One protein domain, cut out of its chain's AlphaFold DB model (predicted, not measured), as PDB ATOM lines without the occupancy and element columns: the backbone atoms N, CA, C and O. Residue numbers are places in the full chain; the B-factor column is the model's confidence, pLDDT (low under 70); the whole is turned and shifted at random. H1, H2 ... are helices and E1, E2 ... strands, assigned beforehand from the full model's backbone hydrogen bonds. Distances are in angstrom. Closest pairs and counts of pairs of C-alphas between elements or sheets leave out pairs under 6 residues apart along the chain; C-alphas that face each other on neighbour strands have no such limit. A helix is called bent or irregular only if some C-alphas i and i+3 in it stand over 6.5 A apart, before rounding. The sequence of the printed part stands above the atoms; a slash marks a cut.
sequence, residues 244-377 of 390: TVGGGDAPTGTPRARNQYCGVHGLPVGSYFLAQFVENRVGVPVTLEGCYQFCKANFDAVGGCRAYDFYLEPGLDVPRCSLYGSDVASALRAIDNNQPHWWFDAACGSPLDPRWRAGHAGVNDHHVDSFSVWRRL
ATOM      1  N   THR A 244     155.806 209.078 157.428       85.12
ATOM      2  CA  THR A 244     156.217 207.806 156.831       85.12
ATOM      3  C   THR A 244     155.060 206.817 156.918       85.12
ATOM      4  O   THR A 244     154.486 206.618 157.985       85.12
ATOM      5  N   VAL A 245     154.702 206.218 155.787       84.50
ATOM      6  CA  VAL A 245     153.543 205.344 155.609       84.50
ATOM      7  C   VAL A 245     154.037 203.950 155.227       84.50
ATOM      8  O   VAL A 245     154.672 203.781 154.187       84.50
ATOM      9  N   GLY A 246     153.750 202.960 156.070       82.94
ATOM     10  CA  GLY A 246     154.038 201.549 155.799       82.94
ATOM     11  C   GLY A 246     152.846 200.818 155.174       82.94
ATOM     12  O   GLY A 246     151.709 201.279 155.273       82.94
ATOM     13  N   GLY A 247     153.096 199.657 154.561       71.44
ATOM     14  CA  GLY A 247     152.092 198.904 153.793       71.44
ATOM     15  C   GLY A 247     150.799 198.532 154.521       71.44
ATOM     16  O   GLY A 247     149.752 198.471 153.888       71.44
ATOM     17  N   GLY A 248     150.838 198.327 155.843       68.62
ATOM     18  CA  GLY A 248     149.639 197.992 156.624       68.62
ATOM     19  C   GLY A 248     148.691 199.171 156.862       68.62
ATOM     20  O   GLY A 248     147.488 198.970 156.992       68.62
ATOM     21  N   ASP A 249     149.225 200.395 156.862       67.81
ATOM     22  CA  ASP A 249     148.515 201.615 157.269       67.81
ATOM     23  C   ASP A 249     148.321 202.597 156.105       67.81
ATOM     24  O   ASP A 249     147.903 203.743 156.295       67.81
ATOM     25  N   ALA A 250     148.660 202.177 154.884       76.50
ATOM     26  CA  ALA A 250     148.615 203.045 153.725       76.50
ATOM     27  C   ALA A 250     147.160 203.344 153.320       76.50
ATOM     28  O   ALA A 250     146.421 202.419 152.969       76.50
ATOM     29  N   PRO A 251     146.722 204.621 153.346       78.62
ATOM     30  CA  PRO A 251     145.384 204.976 152.898       78.62
ATOM     31  C   PRO A 251     145.265 204.718 151.396       78.62
ATOM     32  O   PRO A 251     146.159 205.077 150.628       78.62
ATOM     33  N   THR A 252     144.155 204.118 150.972       88.12
ATOM     34  CA  THR A 252     143.870 203.912 149.551       88.12
ATOM     35  C   THR A 252     143.596 205.245 148.847       88.12
ATOM     36  O   THR A 252     143.115 206.207 149.451       88.12
ATOM     37  N   GLY A 253     143.894 205.303 147.548       90.12
ATOM     38  CA  GLY A 253     143.703 206.497 146.720       90.12
ATOM     39  C   GLY A 253     145.005 207.233 146.403       90.12
ATOM     40  O   GLY A 253     146.086 206.654 146.433       90.12
ATOM     41  N   THR A 254     144.910 208.504 146.014       91.44
ATOM     42  CA  THR A 254     146.069 209.269 145.535       91.44
ATOM     43  C   THR A 254     147.109 209.467 146.650       91.44
ATOM     44  O   THR A 254     146.750 209.963 147.725       91.44
ATOM     45  N   PRO A 255     148.392 209.127 146.413       90.69
ATOM     46  CA  PRO A 255     149.458 209.417 147.360       90.69
ATOM     47  C   PRO A 255     149.534 210.912 147.683       90.69
ATOM     48  O   PRO A 255     149.361 211.773 146.820       90.69
ATOM     49  N   ARG A 256     149.833 211.243 148.936       90.31
ATOM     50  CA  ARG A 256     150.071 212.624 149.351       90.31
ATOM     51  C   ARG A 256     151.510 212.996 149.025       90.31
ATOM     52  O   ARG A 256     152.442 212.306 149.431       90.31
ATOM     53  N   ALA A 257     151.686 214.122 148.341       84.31
ATOM     54  CA  ALA A 257     153.008 214.697 148.135       84.31
ATOM     55  C   ALA A 257     153.703 214.937 149.489       84.31
ATOM     56  O   ALA A 257     153.053 215.340 150.453       84.31
ATOM     57  N   ARG A 258     155.026 214.721 149.542       84.19
ATOM     58  CA  ARG A 258     155.885 214.827 150.744       84.19
ATOM     59  C   ARG A 258     155.693 213.751 151.819       84.19
ATOM     60  O   ARG A 258     156.376 213.813 152.844       84.19
ATOM     61  N   ASN A 259     154.805 212.782 151.613       90.12
ATOM     62  CA  ASN A 259     154.831 211.560 152.405       90.12
ATOM     63  C   ASN A 259     155.880 210.607 151.845       90.12
ATOM     64  O   ASN A 259     156.098 210.548 150.638       90.12
ATOM     65  N   GLN A 260     156.479 209.852 152.753       91.00
ATOM     66  CA  GLN A 260     157.381 208.769 152.433       91.00
ATOM     67  C   GLN A 260     156.633 207.444 152.538       91.00
ATOM     68  O   GLN A 260     155.938 207.201 153.523       91.00
ATOM     69  N   TYR A 261     156.779 206.584 151.545       92.44
ATOM     70  CA  TYR A 261     156.060 205.332 151.408       92.44
ATOM     71  C   TYR A 261     157.040 204.166 151.438       92.44
ATOM     72  O   TYR A 261     157.876 204.005 150.552       92.44
ATOM     73  N   CYS A 262     156.932 203.351 152.479       92.25
ATOM     74  CA  CYS A 262     157.856 202.266 152.769       92.25
ATOM     75  C   CYS A 262     157.104 200.946 152.724       92.25
ATOM     76  O   CYS A 262     156.703 200.400 153.754       92.25
ATOM     77  N   GLY A 263     156.880 200.469 151.505       91.50
ATOM     78  CA  GLY A 263     156.263 199.180 151.291       91.50
ATOM     79  C   GLY A 263     154.768 199.226 151.046       91.50
ATOM     80  O   GLY A 263     154.015 198.452 151.627       91.50
ATOM     81  N   VAL A 264     154.321 200.160 150.217       92.56
ATOM     82  CA  VAL A 264     152.911 200.262 149.834       92.56
ATOM     83  C   VAL A 264     152.646 199.535 148.529       92.56
ATOM     84  O   VAL A 264     153.558 199.268 147.752       92.56
ATOM     85  N   HIS A 265     151.382 199.246 148.270       92.25
ATOM     86  CA  HIS A 265     150.949 198.675 147.005       92.25
ATOM     87  C   HIS A 265     150.248 199.737 146.173       92.25
ATOM     88  O   HIS A 265     149.548 200.597 146.714       92.25
ATOM     89  N   GLY A 266     150.427 199.704 144.856       91.38
ATOM     90  CA  GLY A 266     149.794 200.707 144.016       91.38
ATOM     91  C   GLY A 266     150.004 200.549 142.524       91.38
ATOM     92  O   GLY A 266     150.763 199.704 142.047       91.38
ATOM     93  N   LEU A 267     149.278 201.399 141.803       89.00
ATOM     94  CA  LEU A 267     149.279 201.489 140.351       89.00
ATOM     95  C   LEU A 267     150.338 202.501 139.892       89.00
ATOM     96  O   LEU A 267     150.239 203.668 140.290       89.00
ATOM     97  N   PRO A 268     151.296 202.117 139.032       87.31
ATOM     98  CA  PRO A 268     152.286 203.051 138.508       87.31
ATOM     99  C   PRO A 268     151.630 204.167 137.683       87.31
ATOM    100  O   PRO A 268     150.623 203.951 137.005       87.31
ATOM    101  N   VAL A 269     152.234 205.357 137.694       85.38
ATOM    102  CA  VAL A 269     151.935 206.437 136.731       85.38
ATOM    103  C   VAL A 269     152.543 206.124 135.357       85.38
ATOM    104  O   VAL A 269     152.005 206.549 134.340       85.38
ATOM    105  N   GLY A 270     153.644 205.362 135.318       76.62
ATOM    106  CA  GLY A 270     154.387 205.042 134.090       76.62
ATOM    107  C   GLY A 270     155.396 206.115 133.662       76.62
ATOM    108  O   GLY A 270     156.040 205.976 132.628       76.62
ATOM    109  N   SER A 271     155.559 207.178 134.452       78.88
ATOM    110  CA  SER A 271     156.583 208.209 134.275       78.88
ATOM    111  C   SER A 271     157.764 207.997 135.231       78.88
ATOM    112  O   SER A 271     157.665 207.250 136.201       78.88
ATOM    113  N   TYR A 272     158.889 208.668 134.962       84.88
ATOM    114  CA  TYR A 272     160.106 208.642 135.795       84.88
ATOM    115  C   TYR A 272     160.801 207.281 135.915       84.88
ATOM    116  O   TYR A 272     161.673 207.125 136.763       84.88
ATOM    117  N   PHE A 273     160.458 206.307 135.076       90.50
ATOM    118  CA  PHE A 273     161.184 205.044 134.993       90.50
ATOM    119  C   PHE A 273     162.638 205.286 134.568       90.50
ATOM    120  O   PHE A 273     162.896 206.003 133.601       90.50
ATOM    121  N   LEU A 274     163.577 204.678 135.286       89.75
ATOM    122  CA  LEU A 274     165.006 204.751 134.984       89.75
ATOM    123  C   LEU A 274     165.504 203.458 134.352       89.75
ATOM    124  O   LEU A 274     166.162 203.481 133.316       89.75
ATOM    125  N   ALA A 275     165.228 202.335 135.009       90.56
ATOM    126  CA  ALA A 275     165.759 201.038 134.632       90.56
ATOM    127  C   ALA A 275     164.935 199.912 135.251       90.56
ATOM    128  O   ALA A 275     164.294 200.093 136.287       90.56
ATOM    129  N   GLN A 276     165.028 198.731 134.647       92.56
ATOM    130  CA  GLN A 276     164.470 197.499 135.180       92.56
ATOM    131  C   GLN A 276     165.557 196.436 135.300       92.56
ATOM    132  O   GLN A 276     166.362 196.240 134.392       92.56
ATOM    133  N   PHE A 277     165.534 195.724 136.420       91.12
ATOM    134  CA  PHE A 277     166.427 194.629 136.747       91.12
ATOM    135  C   PHE A 277     165.620 193.344 136.890       91.12
ATOM    136  O   PHE A 277     164.628 193.261 137.617       91.12
ATOM    137  N   VAL A 278     166.080 192.328 136.171       92.56
ATOM    138  CA  VAL A 278     165.503 190.980 136.150       92.56
ATOM    139  C   VAL A 278     166.258 190.016 137.067       92.56
ATOM    140  O   VAL A 278     165.711 189.009 137.510       92.56
ATOM    141  N   GLU A 279     167.511 190.346 137.373       89.81
ATOM    142  CA  GLU A 279     168.447 189.527 138.129       89.81
ATOM    143  C   GLU A 279     169.353 190.426 138.981       89.81
ATOM    144  O   GLU A 279     169.735 191.518 138.559       89.81
ATOM    145  N   ASN A 280     169.730 189.957 140.173       84.94
ATOM    146  CA  ASN A 280     170.729 190.629 141.017       84.94
ATOM    147  C   ASN A 280     172.146 190.508 140.429       84.94
ATOM    148  O   ASN A 280     173.013 191.348 140.650       84.94
ATOM    149  N   ARG A 281     172.388 189.402 139.730       86.69
ATOM    150  CA  ARG A 281     173.594 189.045 138.977       86.69
ATOM    151  C   ARG A 281     173.230 187.864 138.086       86.69
ATOM    152  O   ARG A 281     172.247 187.193 138.380       86.69
ATOM    153  N   VAL A 282     174.052 187.576 137.079       84.81
ATOM    154  CA  VAL A 282     173.800 186.497 136.107       84.81
ATOM    155  C   VAL A 282     173.330 185.210 136.798       84.81
ATOM    156  O   VAL A 282     174.049 184.642 137.627       84.81
ATOM    157  N   GLY A 283     172.109 184.778 136.476       88.19
ATOM    158  CA  GLY A 283     171.487 183.549 136.976       88.19
ATOM    159  C   GLY A 283     170.951 183.611 138.410       88.19
ATOM    160  O   GLY A 283     170.571 182.577 138.963       88.19
ATOM    161  N   VAL A 284     170.925 184.786 139.045       89.31
ATOM    162  CA  VAL A 284     170.350 184.987 140.381       89.31
ATOM    163  C   VAL A 284     169.156 185.935 140.288       89.31
ATOM    164  O   VAL A 284     169.358 187.117 140.004       89.31
ATOM    165  N   PRO A 285     167.933 185.460 140.594       88.62
ATOM    166  CA  PRO A 285     166.737 186.293 140.569       88.62
ATOM    167  C   PRO A 285     166.888 187.544 141.432       88.62
ATOM    168  O   PRO A 285     167.573 187.529 142.462       88.62
ATOM    169  N   VAL A 286     166.239 188.630 141.017       93.50
ATOM    170  CA  VAL A 286     166.212 189.850 141.819       93.50
ATOM    171  C   VAL A 286     165.470 189.599 143.131       93.50
ATOM    172  O   VAL A 286     164.478 188.873 143.188       93.50
ATOM    173  N   THR A 287     165.974 190.181 144.211       92.38
ATOM    174  CA  THR A 287     165.334 190.126 145.528       92.38
ATOM    175  C   THR A 287     164.885 191.518 145.921       92.38
ATOM    176  O   THR A 287     165.404 192.510 145.411       92.38
ATOM    177  N   LEU A 288     163.956 191.603 146.870       91.31
ATOM    178  CA  LEU A 288     163.499 192.888 147.384       91.31
ATOM    179  C   LEU A 288     164.665 193.727 147.945       91.31
ATOM    180  O   LEU A 288     164.811 194.899 147.610       91.31
ATOM    181  N   GLU A 289     165.557 193.098 148.717       92.06
ATOM    182  CA  GLU A 289     166.789 193.740 149.197       92.06
ATOM    183  C   GLU A 289     167.737 194.108 148.047       92.06
ATOM    184  O   GLU A 289     168.325 195.183 148.053       92.06
ATOM    185  N   GLY A 290     167.862 193.256 147.025       92.69
ATOM    186  CA  GLY A 290     168.670 193.559 145.843       92.69
ATOM    187  C   GLY A 290     168.176 194.799 145.099       92.69
ATOM    188  O   GLY A 290     168.979 195.646 144.715       92.69
ATOM    189  N   CYS A 291     166.857 194.962 144.988       93.69
ATOM    190  CA  CYS A 291     166.229 196.135 144.385       93.69
ATOM    191  C   CYS A 291     166.584 197.429 145.136       93.69
ATOM    192  O   CYS A 291     166.986 198.421 144.522       93.69
ATOM    193  N   TYR A 292     166.556 197.387 146.472       93.44
ATOM    194  CA  TYR A 292     167.035 198.487 147.306       93.44
ATOM    195  C   TYR A 292     168.519 198.793 147.076       93.44
ATOM    196  O   TYR A 292     168.875 199.957 146.907       93.44
ATOM    197  N   GLN A 293     169.388 197.779 147.018       92.75
ATOM    198  CA  GLN A 293     170.824 197.985 146.785       92.75
ATOM    199  C   GLN A 293     171.100 198.613 145.410       92.75
ATOM    200  O   GLN A 293     171.919 199.528 145.313       92.75
ATOM    201  N   PHE A 294     170.381 198.194 144.363       91.19
ATOM    202  CA  PHE A 294     170.461 198.828 143.045       91.19
ATOM    203  C   PHE A 294     169.992 200.279 143.076       91.19
ATOM    204  O   PHE A 294     170.646 201.150 142.499       91.19
ATOM    205  N   CYS A 295     168.884 200.557 143.763       92.38
ATOM    206  CA  CYS A 295     168.400 201.921 143.907       92.38
ATOM    207  C   CYS A 295     169.409 202.780 144.670       92.38
ATOM    208  O   CYS A 295     169.785 203.838 144.185       92.38
ATOM    209  N   LYS A 296     169.935 202.296 145.799       89.88
ATOM    210  CA  LYS A 296     170.931 202.995 146.617       89.88
ATOM    211  C   LYS A 296     172.208 203.312 145.836       89.88
ATOM    212  O   LYS A 296     172.674 204.445 145.864       89.88
ATOM    213  N   ALA A 297     172.741 202.349 145.083       85.69
ATOM    214  CA  ALA A 297     173.921 202.575 144.250       85.69
ATOM    215  C   ALA A 297     173.702 203.696 143.212       85.69
ATOM    216  O   ALA A 297     174.606 204.489 142.954       85.69
ATOM    217  N   ASN A 298     172.488 203.805 142.658       78.56
ATOM    218  CA  ASN A 298     172.109 204.857 141.708       78.56
ATOM    219  C   ASN A 298     171.641 206.167 142.374       78.56
ATOM    220  O   ASN A 298     171.670 207.224 141.736       78.56
ATOM    221  N   PHE A 299     171.210 206.108 143.637       68.69
ATOM    222  CA  PHE A 299     170.864 207.258 144.473       68.69
ATOM    223  C   PHE A 299     172.117 208.112 144.703       68.69
ATOM    224  O   PHE A 299     172.096 209.316 144.453       68.69
ATOM    225  N   ASP A 300     173.230 207.473 145.073       65.25
ATOM    226  CA  ASP A 300     174.475 208.159 145.440       65.25
ATOM    227  C   ASP A 300     175.322 208.595 144.226       65.25
ATOM    228  O   ASP A 300     176.012 209.611 144.291       65.25
ATOM    229  N   ALA A 301     175.275 207.860 143.107       58.91
ATOM    230  CA  ALA A 301     176.160 208.111 141.961       58.91
ATOM    231  C   ALA A 301     175.658 209.189 140.981       58.91
ATOM    232  O   ALA A 301     176.469 209.872 140.359       58.91
ATOM    233  N   VAL A 302     174.335 209.336 140.811       53.62
ATOM    234  CA  VAL A 302     173.741 210.223 139.781       53.62
ATOM    235  C   VAL A 302     172.536 211.017 140.316       53.62
ATOM    236  O   VAL A 302     171.856 211.710 139.563       53.62
ATOM    237  N   GLY A 303     172.222 210.910 141.616       59.28
ATOM    238  CA  GLY A 303     170.989 211.474 142.185       59.28
ATOM    239  C   GLY A 303     169.722 210.905 141.536       59.28
ATOM    240  O   GLY A 303     168.694 211.582 141.506       59.28
ATOM    241  N   GLY A 304     169.837 209.706 140.951       78.38
ATOM    242  CA  GLY A 304     168.882 209.166 139.996       78.38
ATOM    243  C   GLY A 304     167.741 208.455 140.692       78.38
ATOM    244  O   GLY A 304     166.621 208.942 140.677       78.38
ATOM    245  N   CYS A 305     168.004 207.301 141.303       91.81
ATOM    246  CA  CYS A 305     166.926 206.512 141.891       91.81
ATOM    247  C   CYS A 305     166.416 207.156 143.180       91.81
ATOM    248  O   CYS A 305     167.217 207.477 144.043       91.81
ATOM    249  N   ARG A 306     165.101 207.315 143.320       92.38
ATOM    250  CA  ARG A 306     164.415 207.822 144.520       92.38
ATOM    251  C   ARG A 306     163.348 206.872 145.036       92.38
ATOM    252  O   ARG A 306     163.087 206.860 146.235       92.38
ATOM    253  N   ALA A 307     162.802 206.037 144.162       94.12
ATOM    254  CA  ALA A 307     161.887 204.972 144.522       94.12
ATOM    255  C   ALA A 307     162.143 203.729 143.675       94.12
ATOM    256  O   ALA A 307     162.751 203.799 142.604       94.12
ATOM    257  N   TYR A 308     161.655 202.591 144.148       94.75
ATOM    258  CA  TYR A 308     161.681 201.341 143.407       94.75
ATOM    259  C   TYR A 308     160.372 200.571 143.572       94.75
ATOM    260  O   TYR A 308     159.689 200.699 144.594       94.75
ATOM    261  N   ASP A 309     160.041 199.770 142.560       94.50
ATOM    262  CA  ASP A 309     158.959 198.796 142.612       94.50
ATOM    263  C   ASP A 309     159.506 197.370 142.498       94.50
ATOM    264  O   ASP A 309     160.395 197.080 141.700       94.50
ATOM    265  N   PHE A 310     158.983 196.468 143.320       94.38
ATOM    266  CA  PHE A 310     159.284 195.043 143.284       94.38
ATOM    267  C   PHE A 310     157.997 194.268 143.028       94.38
ATOM    268  O   PHE A 310     156.994 194.467 143.716       94.38
ATOM    269  N   TYR A 311     158.009 193.379 142.044       92.69
ATOM    270  CA  TYR A 311     156.832 192.596 141.684       92.69
ATOM    271  C   TYR A 311     157.216 191.251 141.078       92.69
ATOM    272  O   TYR A 311     158.342 191.052 140.625       92.69
ATOM    273  N   LEU A 312     156.269 190.317 141.074       91.81
ATOM    274  CA  LEU A 312     156.388 189.073 140.321       91.81
ATOM    275  C   LEU A 312     155.730 189.265 138.960       91.81
ATOM    276  O   LEU A 312     154.585 189.711 138.885       91.81
ATOM    277  N   GLU A 313     156.449 188.948 137.888       89.19
ATOM    278  CA  GLU A 313     155.919 189.059 136.535       89.19
ATOM    279  C   GLU A 313     154.710 188.122 136.363       89.19
ATOM    280  O   GLU A 313     154.854 186.903 136.538       89.19
ATOM    281  N   PRO A 314     153.520 188.659 136.029       86.75
ATOM    282  CA  PRO A 314     152.313 187.854 135.909       86.75
ATOM    283  C   PRO A 314     152.484 186.711 134.906       86.75
ATOM    284  O   PRO A 314     152.916 186.917 133.775       86.75
ATOM    285  N   GLY A 315     152.130 185.495 135.320       88.69
ATOM    286  CA  GLY A 315     152.216 184.294 134.484       88.69
ATOM    287  C   GLY A 315     153.590 183.618 134.458       88.69
ATOM    288  O   GLY A 315     153.668 182.464 134.040       88.69
ATOM    289  N   LEU A 316     154.647 184.285 134.936       88.06
ATOM    290  CA  LEU A 316     155.985 183.699 135.067       88.06
ATOM    291  C   LEU A 316     156.424 183.531 136.528       88.06
ATOM    292  O   LEU A 316     157.309 182.722 136.793       88.06
ATOM    293  N   ASP A 317     155.830 184.282 137.460       88.12
ATOM    294  CA  ASP A 317     156.206 184.321 138.882       88.12
ATOM    295  C   ASP A 317     157.706 184.599 139.099       88.12
ATOM    296  O   ASP A 317     158.317 184.198 140.094       88.12
ATOM    297  N   VAL A 318     158.323 185.299 138.140       90.25
ATOM    298  CA  VAL A 318     159.730 185.698 138.190       90.25
ATOM    299  C   VAL A 318     159.812 187.103 138.777       90.25
ATOM    300  O   VAL A 318     159.109 187.995 138.296       90.25
ATOM    301  N   PRO A 319     160.661 187.342 139.790       93.00
ATOM    302  CA  PRO A 319     160.776 188.659 140.387       93.00
ATOM    303  C   PRO A 319     161.383 189.668 139.407       93.00
ATOM    304  O   PRO A 319     162.288 189.363 138.622       93.00
ATOM    305  N   ARG A 320     160.870 190.890 139.482       94.44
ATOM    306  CA  ARG A 320     161.283 192.070 138.728       94.44
ATOM    307  C   ARG A 320     161.451 193.232 139.695       94.44
ATOM    308  O   ARG A 320     160.762 193.318 140.712       94.44
ATOM    309  N   CYS A 321     162.382 194.110 139.364       94.94
ATOM    310  CA  CYS A 321     162.646 195.342 140.089       94.94
ATOM    311  C   CYS A 321     162.705 196.484 139.087       94.94
ATOM    312  O   CYS A 321     163.502 196.397 138.152       94.94
ATOM    313  N   SER A 322     161.944 197.554 139.277       94.19
ATOM    314  CA  SER A 322     162.140 198.779 138.499       94.19
ATOM    315  C   SER A 322     162.517 199.948 139.391       94.19
ATOM    316  O   SER A 322     162.065 200.072 140.526       94.19
ATOM    317  N   LEU A 323     163.393 200.800 138.869       93.81
ATOM    318  CA  LEU A 323     163.927 201.973 139.547       93.81
ATOM    319  C   LEU A 323     163.306 203.238 138.965       93.81
ATOM    320  O   LEU A 323     163.149 203.349 137.746       93.81
ATOM    321  N   TYR A 324     163.026 204.213 139.826       93.56
ATOM    322  CA  TYR A 324     162.358 205.458 139.459       93.56
ATOM    323  C   TYR A 324     163.134 206.689 139.909       93.56
ATOM    324  O   TYR A 324     163.708 206.719 140.995       93.56
ATOM    325  N   GLY A 325     163.089 207.724 139.071       92.06
ATOM    326  CA  GLY A 325     163.715 209.034 139.245       92.06
ATOM    327  C   GLY A 325     163.048 209.941 140.275       92.06
ATOM    328  O   GLY A 325     163.548 211.024 140.573       92.06
ATOM    329  N   SER A 326     161.891 209.527 140.782       91.31
ATOM    330  CA  SER A 326     161.021 210.297 141.664       91.31
ATOM    331  C   SER A 326     160.603 209.468 142.871       91.31
ATOM    332  O   SER A 326     160.637 208.241 142.814       91.31
ATOM    333  N   ASP A 327     160.156 210.137 143.928       92.56
ATOM    334  CA  ASP A 327     159.579 209.482 145.104       92.56
ATOM    335  C   ASP A 327     158.286 208.725 144.720       92.56
ATOM    336  O   ASP A 327     157.613 209.064 143.736       92.56
ATOM    337  N   VAL A 328     157.889 207.737 145.521       93.12
ATOM    338  CA  VAL A 328     156.691 206.901 145.341       93.12
ATOM    339  C   VAL A 328     155.438 207.753 145.189       93.12
ATOM    340  O   VAL A 328     154.588 207.450 144.357       93.12
ATOM    341  N   ALA A 329     155.345 208.863 145.925       92.50
ATOM    342  CA  ALA A 329     154.214 209.782 145.833       92.50
ATOM    343  C   ALA A 329     153.996 210.347 144.414       92.50
ATOM    344  O   ALA A 329     152.879 210.716 144.067       92.50
ATOM    345  N   SER A 330     155.065 210.423 143.615       90.56
ATOM    346  CA  SER A 330     155.040 210.886 142.222       90.56
ATOM    347  C   SER A 330     155.032 209.733 141.215       90.56
ATOM    348  O   SER A 330     154.574 209.908 140.087       90.56
ATOM    349  N   ALA A 331     155.538 208.560 141.605       90.75
ATOM    350  CA  ALA A 331     155.590 207.370 140.759       90.75
ATOM    351  C   ALA A 331     154.286 206.548 140.785       90.75
ATOM    352  O   ALA A 331     154.024 205.788 139.849       90.75
ATOM    353  N   LEU A 332     153.446 206.718 141.813       92.19
ATOM    354  CA  LEU A 332     152.151 206.054 141.955       92.19
ATOM    355  C   LEU A 332     150.977 206.959 141.584       92.19
ATOM    356  O   LEU A 332     150.822 208.066 142.092       92.19
ATOM    357  N   ARG A 333     150.078 206.432 140.750       90.88
ATOM    358  CA  ARG A 333     148.790 207.063 140.443       90.88
ATOM    359  C   ARG A 333     147.839 206.943 141.628       90.88
ATOM    360  O   ARG A 333     147.102 207.876 141.943       90.88
ATOM    361  N   ALA A 334     147.831 205.768 142.251       92.31
ATOM    362  CA  ALA A 334     146.997 205.448 143.398       92.31
ATOM    363  C   ALA A 334     147.638 204.333 144.228       92.31
ATOM    364  O   ALA A 334     148.186 203.381 143.670       92.31
ATOM    365  N   ILE A 335     147.511 204.449 145.547       92.62
ATOM    366  CA  ILE A 335     147.736 203.375 146.507       92.62
ATOM    367  C   ILE A 335     146.517 202.457 146.464       92.62
ATOM    368  O   ILE A 335     145.378 202.901 146.642       92.62
ATOM    369  N   ASP A 336     146.771 201.183 146.213       91.06
ATOM    370  CA  ASP A 336     145.771 200.130 146.108       91.06
ATOM    371  C   ASP A 336     146.385 198.817 146.602       91.06
ATOM    372  O   ASP A 336     147.240 198.225 145.943       91.06
ATOM    373  N   ASN A 337     145.911 198.357 147.762       87.88
ATOM    374  CA  ASN A 337     146.391 197.148 148.436       87.88
ATOM    375  C   ASN A 337     146.085 195.848 147.677       87.88
ATOM    376  O   ASN A 337     146.585 194.793 148.057       87.88
ATOM    377  N   ASN A 338     145.299 195.909 146.598       88.69
ATOM    378  CA  ASN A 338     145.052 194.765 145.722       88.69
ATOM    379  C   ASN A 338     146.106 194.621 144.616       88.69
ATOM    380  O   ASN A 338     146.097 193.628 143.889       88.69
ATOM    381  N   GLN A 339     147.000 195.601 144.454       90.12
ATOM    382  CA  GLN A 339     148.038 195.543 143.432       90.12
ATOM    383  C   GLN A 339     149.186 194.631 143.871       90.12
ATOM    384  O   GLN A 339     149.631 194.710 145.015       90.12
ATOM    385  N   PRO A 340     149.739 193.801 142.972       88.56
ATOM    386  CA  PRO A 340     150.816 192.886 143.329       88.56
ATOM    387  C   PRO A 340     152.192 193.563 143.404       88.56
ATOM    388  O   PRO A 340     153.155 192.903 143.782       88.56
ATOM    389  N   HIS A 341     152.300 194.846 143.041       91.38
ATOM    390  CA  HIS A 341     153.553 195.607 143.030       91.38
ATOM    391  C   HIS A 341     153.807 196.278 144.376       91.38
ATOM    392  O   HIS A 341     152.905 196.896 144.940       91.38
ATOM    393  N   TRP A 342     155.047 196.188 144.847       91.94
ATOM    394  CA  TRP A 342     155.498 196.671 146.147       91.94
ATOM    395  C   TRP A 342     156.395 197.872 145.941       91.94
ATOM    396  O   TRP A 342     157.416 197.765 145.270       91.94
ATOM    397  N   TRP A 343     156.029 198.996 146.532       94.25
ATOM    398  CA  TRP A 343     156.638 200.291 146.275       94.25
ATOM    399  C   TRP A 343     157.328 200.841 147.507       94.25
ATOM    400  O   TRP A 343     156.772 200.838 148.611       94.25
ATOM    401  N   PHE A 344     158.527 201.371 147.294       94.44
ATOM    402  CA  PHE A 344     159.358 201.924 148.350       94.44
ATOM    403  C   PHE A 344     160.081 203.175 147.896       94.44
ATOM    404  O   PHE A 344     160.705 203.193 146.835       94.44
ATOM    405  N   ASP A 345     160.093 204.179 148.761       93.81
ATOM    406  CA  ASP A 345     161.067 205.254 148.677       93.81
ATOM    407  C   ASP A 345     162.442 204.745 149.118       93.81
ATOM    408  O   ASP A 345     162.587 204.077 150.143       93.81
ATOM    409  N   ALA A 346     163.488 205.122 148.388       91.62
ATOM    410  CA  ALA A 346     164.873 204.777 148.709       91.62
ATOM    411  C   ALA A 346     165.276 205.271 150.109       91.62
ATOM    412  O   ALA A 346     166.022 204.609 150.832       91.62
ATOM    413  N   ALA A 347     164.717 206.411 150.525       90.19
ATOM    414  CA  ALA A 347     164.934 206.993 151.842       90.19
ATOM    415  C   ALA A 347     164.407 206.111 152.996       90.19
ATOM    416  O   ALA A 347     164.706 206.389 154.157       90.19
ATOM    417  N   CYS A 348     163.600 205.075 152.721       90.19
ATOM    418  CA  CYS A 348     163.083 204.158 153.747       90.19
ATOM    419  C   CYS A 348     164.176 203.264 154.341       90.19
ATOM    420  O   CYS A 348     163.963 202.633 155.381       90.19
ATOM    421  N   GLY A 349     165.337 203.206 153.683       89.94
ATOM    422  CA  GLY A 349     166.404 202.273 154.003       89.94
ATOM    423  C   GLY A 349     166.081 200.861 153.522       89.94
ATOM    424  O   GLY A 349     165.309 200.666 152.582       89.94
ATOM    425  N   SER A 350     166.697 199.869 154.168       90.56
ATOM    426  CA  SER A 350     166.515 198.471 153.778       90.56
ATOM    427  C   SER A 350     165.054 198.032 153.970       90.56
ATOM    428  O   SER A 350     164.490 198.226 155.052       90.56
ATOM    429  N   PRO A 351     164.443 197.381 152.966       89.12
ATOM    430  CA  PRO A 351     163.098 196.818 153.073       89.12
ATOM    431  C   PRO A 351     163.015 195.633 154.047       89.12
ATOM    432  O   PRO A 351     161.919 195.229 154.430       89.12
ATOM    433  N   LEU A 352     164.156 195.067 154.456       86.69
ATOM    434  CA  LEU A 352     164.225 194.008 155.466       86.69
ATOM    435  C   LEU A 352     164.172 194.547 156.900       86.69
ATOM    436  O   LEU A 352     164.121 193.756 157.845       86.69
ATOM    437  N   ASP A 353     164.180 195.870 157.080       85.75
ATOM    438  CA  ASP A 353     164.064 196.474 158.398       85.75
ATOM    439  C   ASP A 353     162.755 196.015 159.080       85.75
ATOM    440  O   ASP A 353     161.678 196.077 158.468       85.75
ATOM    441  N   PRO A 354     162.808 195.551 160.346       81.81
ATOM    442  CA  PRO A 354     161.639 195.079 161.082       81.81
ATOM    443  C   PRO A 354     160.450 196.038 161.061       81.81
ATOM    444  O   PRO A 354     159.308 195.580 161.085       81.81
ATOM    445  N   ARG A 355     160.703 197.349 160.966       81.69
ATOM    446  CA  ARG A 355     159.658 198.376 160.931       81.69
ATOM    447  C   ARG A 355     158.758 198.294 159.686       81.69
ATOM    448  O   ARG A 355     157.625 198.761 159.736       81.69
ATOM    449  N   TRP A 356     159.223 197.664 158.603       79.94
ATOM    450  CA  TRP A 356     158.475 197.504 157.347       79.94
ATOM    451  C   TRP A 356     157.895 196.096 157.152       79.94
ATOM    452  O   TRP A 356     157.037 195.899 156.293       79.94
ATOM    453  N   ARG A 357     158.285 195.110 157.979       68.25
ATOM    454  CA  ARG A 357     157.863 193.699 157.829       68.25
ATOM    455  C   ARG A 357     156.345 193.502 157.882       68.25
ATOM    456  O   ARG A 357     155.838 192.606 157.214       68.25
ATOM    457  N   ALA A 358     155.617 194.329 158.635       59.44
ATOM    458  CA  ALA A 358     154.163 194.214 158.776       59.44
ATOM    459  C   ALA A 358     153.400 194.490 157.470       59.44
ATOM    460  O   ALA A 358     152.410 193.819 157.197       59.44
ATOM    461  N   GLY A 359     153.893 195.408 156.630       58.62
ATOM    462  CA  GLY A 359     153.297 195.670 155.315       58.62
ATOM    463  C   GLY A 359     153.521 194.534 154.318       58.62
ATOM    464  O   GLY A 359     152.936 194.531 153.240       58.62
ATOM    465  N   HIS A 360     154.386 193.578 154.669       61.91
ATOM    466  CA  HIS A 360     155.145 192.800 153.707       61.91
ATOM    467  C   HIS A 360     155.334 191.322 154.060       61.91
ATOM    468  O   HIS A 360     156.119 190.593 153.442       61.91
ATOM    469  N   ALA A 361     154.570 190.860 155.045       50.03
ATOM    470  CA  ALA A 361     154.683 189.549 155.672       50.03
ATOM    471  C   ALA A 361     154.388 188.342 154.749       50.03
ATOM    472  O   ALA A 361     154.395 187.208 155.216       50.03
ATOM    473  N   GLY A 362     154.175 188.545 153.444       50.75
ATOM    474  CA  GLY A 362     154.035 187.479 152.444       50.75
ATOM    475  C   GLY A 362     155.293 187.179 151.619       50.75
ATOM    476  O   GLY A 362     155.376 186.108 151.023       50.75
ATOM    477  N   VAL A 363     156.281 188.080 151.577       52.62
ATOM    478  CA  VAL A 363     157.433 187.961 150.653       52.62
ATOM    479  C   VAL A 363     158.694 187.408 151.339       52.62
ATOM    480  O   VAL A 363     159.537 186.808 150.677       52.62
ATOM    481  N   ASN A 364     158.805 187.510 152.669       47.03
ATOM    482  CA  ASN A 364     160.088 187.376 153.379       47.03
ATOM    483  C   ASN A 364     160.229 186.224 154.394       47.03
ATOM    484  O   ASN A 364     160.984 186.383 155.342       47.03
ATOM    485  N   ASP A 365     159.607 185.056 154.207       42.53
ATOM    486  CA  ASP A 365     160.112 183.868 154.946       42.53
ATOM    487  C   ASP A 365     159.953 182.505 154.244       42.53
ATOM    488  O   ASP A 365     160.672 181.566 154.576       42.53
ATOM    489  N   HIS A 366     159.112 182.370 153.208       39.75
ATOM    490  CA  HIS A 366     158.944 181.075 152.516       39.75
ATOM    491  C   HIS A 366     158.961 181.117 150.979       39.75
ATOM    492  O   HIS A 366     158.865 180.061 150.353       39.75
ATOM    493  N   HIS A 367     159.118 182.287 150.342       42.41
ATOM    494  CA  HIS A 367     158.989 182.401 148.878       42.41
ATOM    495  C   HIS A 367     160.221 182.888 148.109       42.41
ATOM    496  O   HIS A 367     160.223 182.835 146.883       42.41
ATOM    497  N   VAL A 368     161.332 183.177 148.798       41.94
ATOM    498  CA  VAL A 368     162.673 183.243 148.170       41.94
ATOM    499  C   VAL A 368     163.294 181.849 148.024       41.94
ATOM    500  O   VAL A 368     164.493 181.672 147.840       41.94
ATOM    501  N   ASP A 369     162.447 180.829 148.034       41.81
ATOM    502  CA  ASP A 369     162.753 179.539 147.453       41.81
ATOM    503  C   ASP A 369     162.228 179.513 146.000       41.81
ATOM    504  O   ASP A 369     161.754 178.504 145.488       41.81
ATOM    505  N   SER A 370     162.382 180.619 145.255       43.91
ATOM    506  CA  SER A 370     162.401 180.563 143.786       43.91
ATOM    507  C   SER A 370     163.444 179.542 143.317       43.91
ATOM    508  O   SER A 370     163.262 178.915 142.283       43.91
ATOM    509  N   PHE A 371     164.470 179.247 144.128       44.53
ATOM    510  CA  PHE A 371     165.344 178.097 143.922       44.53
ATOM    511  C   PHE A 371     164.653 176.735 144.026       44.53
ATOM    512  O   PHE A 371     165.177 175.802 143.430       44.53
ATOM    513  N   SER A 372     163.541 176.556 144.741       44.59
ATOM    514  CA  SER A 372     162.809 175.283 144.791       44.59
ATOM    515  C   SER A 372     161.724 175.167 143.723       44.59
ATOM    516  O   SER A 372     161.492 174.053 143.256       44.59
ATOM    517  N   VAL A 373     161.162 176.273 143.221       45.50
ATOM    518  CA  VAL A 373     160.345 176.272 141.988       45.50
ATOM    519  C   VAL A 373     161.228 176.056 140.754       45.50
ATOM    520  O   VAL A 373     160.959 175.154 139.959       45.50
ATOM    521  N   TRP A 374     162.354 176.767 140.647       41.06
ATOM    522  CA  TRP A 374     163.325 176.584 139.563       41.06
ATOM    523  C   TRP A 374     164.070 175.239 139.675       41.06
ATOM    524  O   TRP A 374     164.246 174.566 138.664       41.06
ATOM    525  N   ARG A 375     164.400 174.735 140.884       51.84
ATOM    526  CA  ARG A 375     164.862 173.333 141.059       51.84
ATOM    527  C   ARG A 375     163.769 172.305 140.789       51.84
ATOM    528  O   ARG A 375     164.116 171.213 140.354       51.84
ATOM    529  N   ARG A 376     162.480 172.590 141.020       48.56
ATOM    530  CA  ARG A 376     161.382 171.686 140.614       48.56
ATOM    531  C   ARG A 376     161.251 171.615 139.103       48.56
ATOM    532  O   ARG A 376     161.068 170.516 138.590       48.56
ATOM    533  N   LEU A 377     161.378 172.741 138.406       45.72
ATOM    534  CA  LEU A 377     161.348 172.791 136.945       45.72
ATOM    535  C   LEU A 377     162.602 172.143 136.334       45.72
ATOM    536  O   LEU A 377     162.469 171.282 135.470       45.72
TER     537      LEU A 377
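Overview. This is residues 244 to 377 of the 390 residues of an uncharacterized protein of Gaeumannomyces tritici (strain R3-111a-1) (UniProt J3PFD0). A twisted sheet of seven strands has the long helix H1 packed over its strands E5 and E6, while the sharply bent strand E2 joins E1, E7 and E8 into the same sheet. H3 packs over E2, and H4, at the end of the printed part, lies off this body. The printed part has 134 residues, with four named helices and eight named strands; along the chain E1 to E4 come first, then H1, then E5 and E6, then H2, then E7 and E8, and last H3 and H4; the class is mixed, helices and strands, and the sheet is branched, with E1 and E2 parallel and its other neighbour pairs antiparallel. It is compact, with a radius of gyration of the C-alphas of 14.1 A and spans of 44 by 32 by 28 A.

Arrangement. Start at E1, residues 244 to 246, parallel to E2, residues 259 to 268; N 245 and O 260 are 2.8 A apart. E2 bends by 102 degrees at residue 263. E1 and E7, residues 332 to 335, lie on one side of E2, and E8, residues 342 to 345, on the other side; look for N 267 and O 334, 2.9 A, and N 343 and O 264, 2.8 A, both pairs antiparallel. E3, residues 273 to 277, is antiparallel to E6, residues 318 to 324, with N 274 and O 323 at 2.8 A. E3 runs on into E4, residues 279 to 281, at 66 degrees; E4 pairs with no named strand. H1, residues 288 to 302, is on the sheet at a height of 8.6 A, over E6 and E5, residues 307 to 313, slantwise to E5 at 35 degrees on the local plane; its closest C-alphas to E6 are Cys 291 and Cys 321, 5.6 A. E5 and E6 form a hairpin, with N 309 and O 322 at 2.9 A, and E5 is antiparallel to E8, with N 310 and O 342 at 2.8 A. H2, residues 328 to 331, is on the sheet, only just over E8, with 3 of its C-alphas falling there. H3, residues 354 to 359, is on the sheet over E2; the closest C-alphas are Gly 359 and Gly 263, 6.1 A. H4, residues 370 to 377, is not on the sheet. Each O i to N i+4 pair is within hydrogen-bond range in H4, 10 of 11 in H1 and 0 of 2 in H3, where 2 of 3 O i to N i+3 pairs are; H2 is too short for an i+4 pair.

Along the chain. Find C-alpha 244 at (156.217, 207.806, 156.831), where E1 begins. E2 spans 16.5 A, E5 18.8 A and E6 20.0 A. H1 runs 21.5 A from C-alpha 288 at (163.499, 192.888, 147.384). H3 is irregular: C-alphas 355 and 358 are 7.2 A apart. H4 ends at C-alpha 377, (161.348, 172.791, 136.945).

Size, cuts and confidence. The C-alphas farthest apart, of Arg 258 and Arg 376, are 44.7 A apart. The printed part has no cut, and the link E1 to E2 is long, 12 residues. Mean pLDDT of the printed part is 81.6; residues 248 to 249, 299 to 303 and 357 to 377 of the model are under 70.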